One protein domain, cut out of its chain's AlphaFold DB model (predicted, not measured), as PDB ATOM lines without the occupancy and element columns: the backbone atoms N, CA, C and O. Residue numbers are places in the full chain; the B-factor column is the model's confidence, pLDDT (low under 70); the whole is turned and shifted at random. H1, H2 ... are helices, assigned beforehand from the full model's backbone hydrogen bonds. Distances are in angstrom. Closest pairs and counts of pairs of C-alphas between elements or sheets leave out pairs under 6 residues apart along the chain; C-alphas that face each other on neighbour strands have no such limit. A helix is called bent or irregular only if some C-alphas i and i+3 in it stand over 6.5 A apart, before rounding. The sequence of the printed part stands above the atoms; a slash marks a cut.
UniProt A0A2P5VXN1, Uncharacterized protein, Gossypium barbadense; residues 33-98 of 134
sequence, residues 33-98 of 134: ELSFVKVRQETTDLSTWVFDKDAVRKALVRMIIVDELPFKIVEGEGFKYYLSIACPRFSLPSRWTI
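Overview. This is residues 33 to 98 of the 134 residues of an uncharacterized protein of Gossypium barbadense (UniProt A0A2P5VXN1). A small, loose cluster of helices has a long loop at one end: H1 and H3 lie on two sides, the short H2 and H4 pack together at the end away from the loop, and residues 33 to 52 make that loop, which folds back on itself. The printed part has 66 residues with four named helices, in the order H1, H2, H3, H4, and no named strand; the class is all helix. The whole is loose, with a radius of gyration of the C-alphas of 14.8 A, and elongated, spanning 44 by 23 by 19 A.

Along the chain. Find C-alpha 53 at (152.579, 146.921, 127.236); from there H1, the longest helix, residues 53 to 66, runs 20.1 A to C-alpha 66 at (172.224, 142.811, 127.975). Next look at H2, residues 71 to 75, 8.4 A long and only just irregular: C-alphas 71 and 74 are 6.7 A apart. H3, residues 77 to 86, measures 14.1 A. H4, residues 95 to 98, measures 5.2 A and ends at C-alpha 98, (160.550, 137.743, 133.881).

Arrangement. Start from H1: it is close to H2 but not clearly touching, with closest C-alphas Ile 64 and Phe 71 at 7.2 A. It stands likewise to H4, with Val 61 and Ile 98 closest at 6.7 A. H2 and H4 touch, their closest C-alphas being those of Phe 71 and Arg 95, 5.3 A apart. H2 and H3 are close but not clearly touching, with Ile 73 and Phe 79 closest at 6.8 A between C-alphas. H3 is apart from H1 and from H4. Each O i to N i+4 pair in H1 and H3 is within hydrogen-bond range; H2 has 0 of 1, beside 1 of 2 O i to N i+3 pairs, and H4 is too short for an i+4 pair.

Size, cuts and confidence. The C-alphas of Glu 42 and Trp 96, the two farthest apart, are 45.3 A from each other. Look at residues 33 to 34 and 48 to 49, a short antiparallel pairing. The printed part has no cut, and no link between helices is long. Mean pLDDT of the printed part is 82.4, with residues 33 to 49 under 70.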
ATOM      1  N   GLU A  33     149.343 159.574 123.873       55.62
ATOM      2  CA  GLU A  33     150.163 160.656 124.408       55.62
ATOM      3  C   GLU A  33     150.966 161.232 123.238       55.62
ATOM      4  O   GLU A  33     151.634 160.502 122.502       55.62
ATOM      5  N   LEU A  34     150.805 162.530 122.977       49.53
ATOM      6  CA  LEU A  34     151.497 163.194 121.877       49.53
ATOM      7  C   LEU A  34     152.966 163.358 122.258       49.53
ATOM      8  O   LEU A  34     153.280 164.032 123.237       49.53
ATOM      9  N   SER A  35     153.864 162.764 121.480       50.88
ATOM     10  CA  SER A  35     155.304 162.927 121.655       50.88
ATOM     11  C   SER A  35     155.967 163.230 120.316       50.88
ATOM     12  O   SER A  35     155.655 162.645 119.281       50.88
ATOM     13  N   PHE A  36     156.874 164.206 120.331       43.34
ATOM     14  CA  PHE A  36     157.614 164.615 119.143       43.34
ATOM     15  C   PHE A  36     158.738 163.612 118.884       43.34
ATOM     16  O   PHE A  36     159.763 163.625 119.568       43.34
ATOM     17  N   VAL A  37     158.569 162.747 117.886       47.78
ATOM     18  CA  VAL A  37     159.663 161.904 117.401       47.78
ATOM     19  C   VAL A  37     160.510 162.748 116.452       47.78
ATOM     20  O   VAL A  37     160.064 163.127 115.373       47.78
ATOM     21  N   LYS A  38     161.750 163.061 116.845       41.91
ATOM     22  CA  LYS A  38     162.733 163.649 115.924       41.91
ATOM     23  C   LYS A  38     163.190 162.575 114.936       41.91
ATOM     24  O   LYS A  38     164.181 161.889 115.177       41.91
ATOM     25  N   VAL A  39     162.468 162.423 113.829       44.69
ATOM     26  CA  VAL A  39     162.981 161.732 112.642       44.69
ATOM     27  C   VAL A  39     163.974 162.670 111.955       44.69
ATOM     28  O   VAL A  39     163.783 163.880 111.903       44.69
ATOM     29  N   ARG A  40     165.103 162.124 111.507       49.19
ATOM     30  CA  ARG A  40     166.313 162.861 111.112       49.19
ATOM     31  C   ARG A  40     166.231 163.560 109.741       49.19
ATOM     32  O   ARG A  40     167.268 163.782 109.129       49.19
ATOM     33  N   GLN A  41     165.040 163.907 109.264       47.72
ATOM     34  CA  GLN A  41     164.802 164.671 108.035       47.72
ATOM     35  C   GLN A  41     163.638 165.642 108.273       47.72
ATOM     36  O   GLN A  41     162.790 165.390 109.120       47.72
ATOM     37  N   GLU A  42     163.667 166.779 107.584       53.44
ATOM     38  CA  GLU A  42     163.066 168.085 107.912       53.44
ATOM     39  C   GLU A  42     161.522 168.177 107.937       53.44
ATOM     40  O   GLU A  42     160.951 169.236 107.693       53.44
ATOM     41  N   THR A  43     160.812 167.108 108.294       46.03
ATOM     42  CA  THR A  43     159.355 167.104 108.459       46.03
ATOM     43  C   THR A  43     158.991 166.540 109.828       46.03
ATOM     44  O   THR A  43     159.146 165.352 110.107       46.03
ATOM     45  N   THR A  44     158.523 167.408 110.729       47.09
ATOM     46  CA  THR A  44     157.981 167.006 112.032       47.09
ATOM     47  C   THR A  44     156.605 166.373 111.837       47.09
ATOM     48  O   THR A  44     155.581 167.025 112.046       47.09
ATOM     49  N   ASP A  45     156.575 165.113 111.411       51.88
ATOM     50  CA  ASP A  45     155.342 164.336 111.373       51.88
ATOM     51  C   ASP A  45     154.882 164.048 112.806       51.88
ATOM     52  O   ASP A  45     155.598 163.463 113.625       51.88
ATOM     53  N   LEU A  46     153.670 164.505 113.127       51.72
ATOM     54  CA  LEU A  46     153.045 164.317 114.430       51.72
ATOM     55  C   LEU A  46     152.585 162.859 114.566       51.72
ATOM     56  O   LEU A  46     151.435 162.525 114.286       51.72
ATOM     57  N   SER A  47     153.482 161.973 114.994       55.03
ATOM     58  CA  SER A  47     153.117 160.600 115.339       55.03
ATOM     59  C   SER A  47     152.589 160.534 116.773       55.03
ATOM     60  O   SER A  47     153.268 160.933 117.716       55.03
ATOM     61  N   THR A  48     151.394 159.988 116.967       58.66
ATOM     62  CA  THR A  48     150.884 159.637 118.298       58.66
ATOM     63  C   THR A  48     151.627 158.428 118.857       58.66
ATOM     64  O   THR A  48     151.579 157.356 118.251       58.66
ATOM     65  N   TRP A  49     152.249 158.558 120.032       69.25
ATOM     66  CA  TRP A  49     152.757 157.395 120.753       69.25
ATOM     67  C   TRP A  49     151.590 156.669 121.423       69.25
ATOM     68  O   TRP A  49     150.796 157.247 122.173       69.25
ATOM     69  N   VAL A  50     151.465 155.382 121.102       78.12
ATOM     70  CA  VAL A  50     150.483 154.486 121.706       78.12
ATOM     71  C   VAL A  50     151.223 153.611 122.700       78.12
ATOM     72  O   VAL A  50     152.185 152.933 122.347       78.12
ATOM     73  N   PHE A  51     150.763 153.631 123.946       83.62
ATOM     74  CA  PHE A  51     151.318 152.776 124.982       83.62
ATOM     75  C   PHE A  51     151.106 151.300 124.629       83.62
ATOM     76  O   PHE A  51     149.976 150.806 124.629       83.62
ATOM     77  N   ASP A  52     152.209 150.599 124.380       88.94
ATOM     78  CA  ASP A  52     152.243 149.161 124.141       88.94
ATOM     79  C   ASP A  52     152.921 148.451 125.323       88.94
ATOM     80  O   ASP A  52     154.126 148.573 125.563       88.94
ATOM     81  N   LYS A  53     152.118 147.689 126.073       90.06
ATOM     82  CA  LYS A  53     152.579 146.921 127.236       90.06
ATOM     83  C   LYS A  53     153.598 145.853 126.851       90.06
ATOM     84  O   LYS A  53     154.549 145.632 127.603       90.06
ATOM     85  N   ASP A  54     153.413 145.205 125.706       91.19
ATOM     86  CA  ASP A  54     154.281 144.118 125.266       91.19
ATOM     87  C   ASP A  54     155.623 144.662 124.785       91.19
ATOM     88  O   ASP A  54     156.665 144.058 125.056       91.19
ATOM     89  N   ALA A  55     155.631 145.840 124.154       91.69
ATOM     90  CA  ALA A  55     156.864 146.534 123.791       91.69
ATOM     91  C   ALA A  55     157.703 146.893 125.029       91.69
ATOM     92  O   ALA A  55     158.895 146.580 125.075       91.69
ATOM     93  N   VAL A  56     157.083 147.474 126.065       93.44
ATOM     94  CA  VAL A  56     157.776 147.809 127.325       93.44
ATOM     95  C   VAL A  56     158.288 146.547 128.027       93.44
ATOM     96  O   VAL A  56     159.428 146.516 128.490       93.44
ATOM     97  N   ARG A  57     157.497 145.467 128.047       94.94
ATOM     98  CA  ARG A  57     157.909 144.177 128.620       94.94
ATOM     99  C   ARG A  57     159.110 143.574 127.888       94.94
ATOM    100  O   ARG A  57     160.049 143.120 128.537       94.94
ATOM    101  N   LYS A  58     159.116 143.594 126.553       94.62
ATOM    102  CA  LYS A  58     160.255 143.122 125.746       94.62
ATOM    103  C   LYS A  58     161.505 143.969 125.983       94.62
ATOM    104  O   LYS A  58     162.596 143.414 126.088       94.62
ATOM    105  N   ALA A  59     161.354 145.289 126.112       94.69
ATOM    106  CA  ALA A  59     162.462 146.183 126.441       94.69
ATOM    107  C   ALA A  59     163.063 145.870 127.823       94.69
ATOM    108  O   ALA A  59     164.284 145.798 127.951       94.69
ATOM    109  N   LEU A  60     162.218 145.598 128.824       95.38
ATOM    110  CA  LEU A  60     162.643 145.174 130.161       95.38
ATOM    111  C   LEU A  60     163.441 143.860 130.130       95.38
ATOM    112  O   LEU A  60     164.519 143.779 130.710       95.38
ATOM    113  N   VAL A  61     162.941 142.844 129.423       96.38
ATOM    114  CA  VAL A  61     163.645 141.558 129.259       96.38
ATOM    115  C   VAL A  61     164.992 141.756 128.566       96.38
ATOM    116  O   VAL A  61     166.001 141.213 129.007       96.38
ATOM    117  N   ARG A  62     165.031 142.582 127.514       95.62
ATOM    118  CA  ARG A  62     166.269 142.895 126.795       95.62
ATOM    119  C   ARG A  62     167.301 143.576 127.695       95.62
ATOM    120  O   ARG A  62     168.461 143.193 127.632       95.62
ATOM    121  N   MET A  63     166.891 144.538 128.522       96.44
ATOM    122  CA  MET A  63     167.772 145.203 129.494       96.44
ATOM    123  C   MET A  63     168.400 144.183 130.448       96.44
ATOM    124  O   MET A  63     169.611 144.141 130.594       96.44
ATOM    125  N   ILE A  64     167.586 143.301 131.033       96.44
ATOM    126  CA  ILE A  64     168.062 142.284 131.980       96.44
ATOM    127  C   ILE A  64     169.115 141.362 131.358       96.44
ATOM    128  O   ILE A  64     170.074 141.003 132.033       96.44
ATOM    129  N   ILE A  65     168.943 140.982 130.090       95.06
ATOM    130  CA  ILE A  65     169.877 140.097 129.383       95.06
ATOM    131  C   ILE A  65     171.166 140.831 129.006       95.06
ATOM    132  O   ILE A  65     172.242 140.284 129.200       95.06
ATOM    133  N   VAL A  66     171.058 142.041 128.447       95.75
ATOM    134  CA  VAL A  66     172.224 142.811 127.975       95.75
ATOM    135  C   VAL A  66     173.098 143.266 129.140       95.75
ATOM    136  O   VAL A  66     174.318 143.200 129.039       95.75
ATOM    137  N   ASP A  67     172.474 143.687 130.238       96.62
ATOM    138  CA  ASP A  67     173.165 144.232 131.408       96.62
ATOM    139  C   ASP A  67     173.415 143.162 132.493       96.62
ATOM    140  O   ASP A  67     173.828 143.492 133.603       96.62
ATOM    141  N   GLU A  68     173.116 141.890 132.199       94.94
ATOM    142  CA  GLU A  68     173.279 140.731 133.094       94.94
ATOM    143  C   GLU A  68     172.696 140.936 134.507       94.94
ATOM    144  O   GLU A  68     173.245 140.518 135.530       94.94
ATOM    145  N   LEU A  69     171.538 141.594 134.583       95.69
ATOM    146  CA  LEU A  69     170.944 141.979 135.859       95.69
ATOM    147  C   LEU A  69     170.253 140.798 136.553       95.69
ATOM    148  O   LEU A  69     169.611 139.960 135.910       95.69
ATOM    149  N   PRO A  70     170.260 140.754 137.898       95.75
ATOM    150  CA  PRO A  70     169.492 139.757 138.624       95.75
ATOM    151  C   PRO A  70     167.992 139.945 138.364       95.75
ATOM    152  O   PRO A  70     167.462 141.046 138.486       95.75
ATOM    153  N   PHE A  71     167.253 138.849 138.153       94.94
ATOM    154  CA  PHE A  71     165.792 138.901 137.943       94.94
ATOM    155  C   PHE A  71     165.012 139.553 139.093       94.94
ATOM    156  O   PHE A  71     163.862 139.937 138.917       94.94
ATOM    157  N   LYS A  72     165.620 139.674 140.281       95.31
ATOM    158  CA  LYS A  72     165.044 140.388 141.430       95.31
ATOM    159  C   LYS A  72     164.963 141.906 141.223       95.31
ATOM    160  O   LYS A  72     164.274 142.560 141.996       95.31
ATOM    161  N   ILE A  73     165.612 142.472 140.199       95.56
ATOM    162  CA  ILE A  73     165.610 143.920 139.938       95.56
ATOM    163  C   ILE A  73     164.190 144.496 139.848       95.56
ATOM    164  O   ILE A  73     163.927 145.573 140.375       95.56
ATOM    165  N   VAL A  74     163.244 143.733 139.286       94.50
ATOM    166  CA  VAL A  74     161.838 144.149 139.133       94.50
ATOM    167  C   VAL A  74     161.076 144.264 140.455       94.50
ATOM    168  O   VAL A  74     160.030 144.908 140.524       94.50
ATOM    169  N   GLU A  75     161.597 143.658 141.521       94.56
ATOM    170  CA  GLU A  75     161.017 143.706 142.862       94.56
ATOM    171  C   GLU A  75     161.606 144.843 143.710       94.56
ATOM    172  O   GLU A  75     160.995 145.211 144.716       94.56
ATOM    173  N   GLY A  76     162.730 145.430 143.283       95.25
ATOM    174  CA  GLY A  76     163.409 146.519 143.978       95.25
ATOM    175  C   GLY A  76     162.590 147.810 144.004       95.25
ATOM    176  O   GLY A  76     162.015 148.223 142.997       95.25
ATOM    177  N   GLU A  77     162.557 148.475 145.158       96.00
ATOM    178  CA  GLU A  77     161.762 149.694 145.361       96.00
ATOM    179  C   GLU A  77     162.201 150.842 144.450       96.00
ATOM    180  O   GLU A  77     161.359 151.484 143.829       96.00
ATOM    181  N   GLY A  78     163.514 151.047 144.292       96.12
ATOM    182  CA  GLY A  78     164.048 152.085 143.407       96.12
ATOM    183  C   GLY A  78     163.642 151.879 141.946       96.12
ATOM    184  O   GLY A  78     163.261 152.831 141.271       96.12
ATOM    185  N   PHE A  79     163.634 150.630 141.474       94.69
ATOM    186  CA  PHE A  79     163.206 150.312 140.114       94.69
ATOM    187  C   PHE A  79     161.695 150.498 139.926       94.69
ATOM    188  O   PHE A  79     161.260 151.067 138.925       94.69
ATOM    189  N   LYS A  80     160.890 150.093 140.915       94.75
ATOM    190  CA  LYS A  80     159.439 150.338 140.930       94.75
ATOM    191  C   LYS A  80     159.112 151.828 140.911       94.75
ATOM    192  O   LYS A  80     158.225 152.235 140.167       94.75
ATOM    193  N   TYR A  81     159.824 152.630 141.702       95.12
ATOM    194  CA  TYR A  81     159.650 154.081 141.734       95.12
ATOM    195  C   TYR A  81     160.069 154.727 140.411       95.12
ATOM    196  O   TYR A  81     159.318 155.511 139.841       95.12
ATOM    197  N   TYR A  82     161.226 154.350 139.869       95.31
ATOM    198  CA  TYR A  82     161.657 154.819 138.553       95.31
ATOM    199  C   TYR A  82     160.594 154.543 137.481       95.31
ATOM    200  O   TYR A  82     160.209 155.439 136.727       95.31
ATOM    201  N   LEU A  83     160.066 153.317 137.444       93.62
ATOM    202  CA  LEU A  83     159.097 152.925 136.431       93.62
ATOM    203  C   LEU A  83     157.710 153.532 136.657       93.62
ATOM    204  O   LEU A  83     157.005 153.770 135.682       93.62
ATOM    205  N   SER A  84     157.316 153.829 137.899       91.69
ATOM    206  CA  SER A  84     156.047 154.518 138.162       91.69
ATOM    207  C   SER A  84     156.046 155.949 137.624       91.69
ATOM    208  O   SER A  84     154.992 156.430 137.216       91.69
ATOM    209  N   ILE A  85     157.214 156.598 137.570       93.75
ATOM    210  CA  ILE A  85     157.391 157.916 136.953       93.75
ATOM    211  C   ILE A  85     157.533 157.796 135.432       93.75
ATOM    212  O   ILE A  85     156.869 158.519 134.695       93.75
ATOM    213  N   ALA A  86     158.375 156.877 134.948       91.06
ATOM    214  CA  ALA A  86     158.674 156.750 133.520       91.06
ATOM    215  C   ALA A  86     157.533 156.114 132.707       91.06
ATOM    216  O   ALA A  86     157.313 156.468 131.550       91.06
ATOM    217  N   CYS A  87     156.820 155.145 133.283       89.88
ATOM    218  CA  CYS A  87     155.736 154.424 132.625       89.88
ATOM    219  C   CYS A  87     154.628 154.025 133.625       89.88
ATOM    220  O   CYS A  87     154.466 152.843 133.947       89.88
ATOM    221  N   PRO A  88     153.793 154.982 134.074       88.31
ATOM    222  CA  PRO A  88     152.808 154.760 135.141       88.31
ATOM    223  C   PRO A  88     151.761 153.680 134.826       88.31
ATOM    224  O   PRO A  88     151.117 153.124 135.712       88.31
ATOM    225  N   ARG A  89     151.549 153.403 133.536       87.06
ATOM    226  CA  ARG A  89     150.534 152.466 133.034       87.06
ATOM    227  C   ARG A  89     151.022 151.019 132.973       87.06
ATOM    228  O   ARG A  89     150.225 150.119 132.682       87.06
ATOM    229  N   PHE A  90     152.317 150.797 133.172       90.31
ATOM    230  CA  PHE A  90     152.925 149.482 133.100       90.31
ATOM    231  C   PHE A  90     152.905 148.807 134.470       90.31
ATOM    232  O   PHE A  90     153.420 149.332 135.453       90.31
ATOM    233  N   SER A  91     152.310 147.617 134.524       89.06
ATOM    234  CA  SER A  91     152.342 146.781 135.722       89.06
ATOM    235  C   SER A  91     153.578 145.895 135.680       89.06
ATOM    236  O   SER A  91     153.753 145.123 134.733       89.06
ATOM    237  N   LEU A  92     154.427 146.012 136.701       92.88
ATOM    238  CA  LEU A  92     155.657 145.237 136.798       92.88
ATOM    239  C   LEU A  92     155.355 143.743 136.973       92.88
ATOM    240  O   LEU A  92     154.671 143.363 137.926       92.88
ATOM    241  N   PRO A  93     155.868 142.875 136.083       93.19
ATOM    242  CA  PRO A  93     155.790 141.435 136.281       93.19
ATOM    243  C   PRO A  93     156.666 140.968 137.451       93.19
ATOM    244  O   PRO A  93     157.631 141.623 137.839       93.19
ATOM    245  N   SER A  94     156.352 139.784 137.985       95.00
ATOM    246  CA  SER A  94     157.159 139.141 139.030       95.00
ATOM    247  C   SER A  94     158.518 138.656 138.505       95.00
ATOM    248  O   SER A  94     158.671 138.405 137.303       95.00
ATOM    249  N   ARG A  95     159.478 138.398 139.407       95.69
ATOM    250  CA  ARG A  95     160.774 137.789 139.044       95.69
ATOM    251  C   ARG A  95     160.633 136.470 138.270       95.69
ATOM    252  O   ARG A  95     161.430 136.183 137.383       95.69
ATOM    253  N   TRP A  96     159.617 135.668 138.596       96.62
ATOM    254  CA  TRP A  96     159.365 134.367 137.968       96.62
ATOM    255  C   TRP A  96     158.840 134.528 136.551       96.62
ATOM    256  O   TRP A  96     159.243 133.817 135.635       96.62
ATOM    257  N   THR A  97     157.953 135.502 136.381       96.06
ATOM    258  CA  THR A  97     157.401 135.884 135.092       96.06
ATOM    259  C   THR A  97     158.509 136.371 134.155       96.06
ATOM    260  O   THR A  97     158.619 135.861 133.047       96.06
ATOM    261  N   ILE A  98     159.384 137.260 134.635       95.81
ATOM    262  CA  ILE A  98     160.550 137.743 133.881       95.81
ATOM    263  C   ILE A  98     161.514 136.619 133.520       95.81
ATOM    264  O   ILE A  98     161.980 136.549 132.386       95.81
TER     265      ILE A  98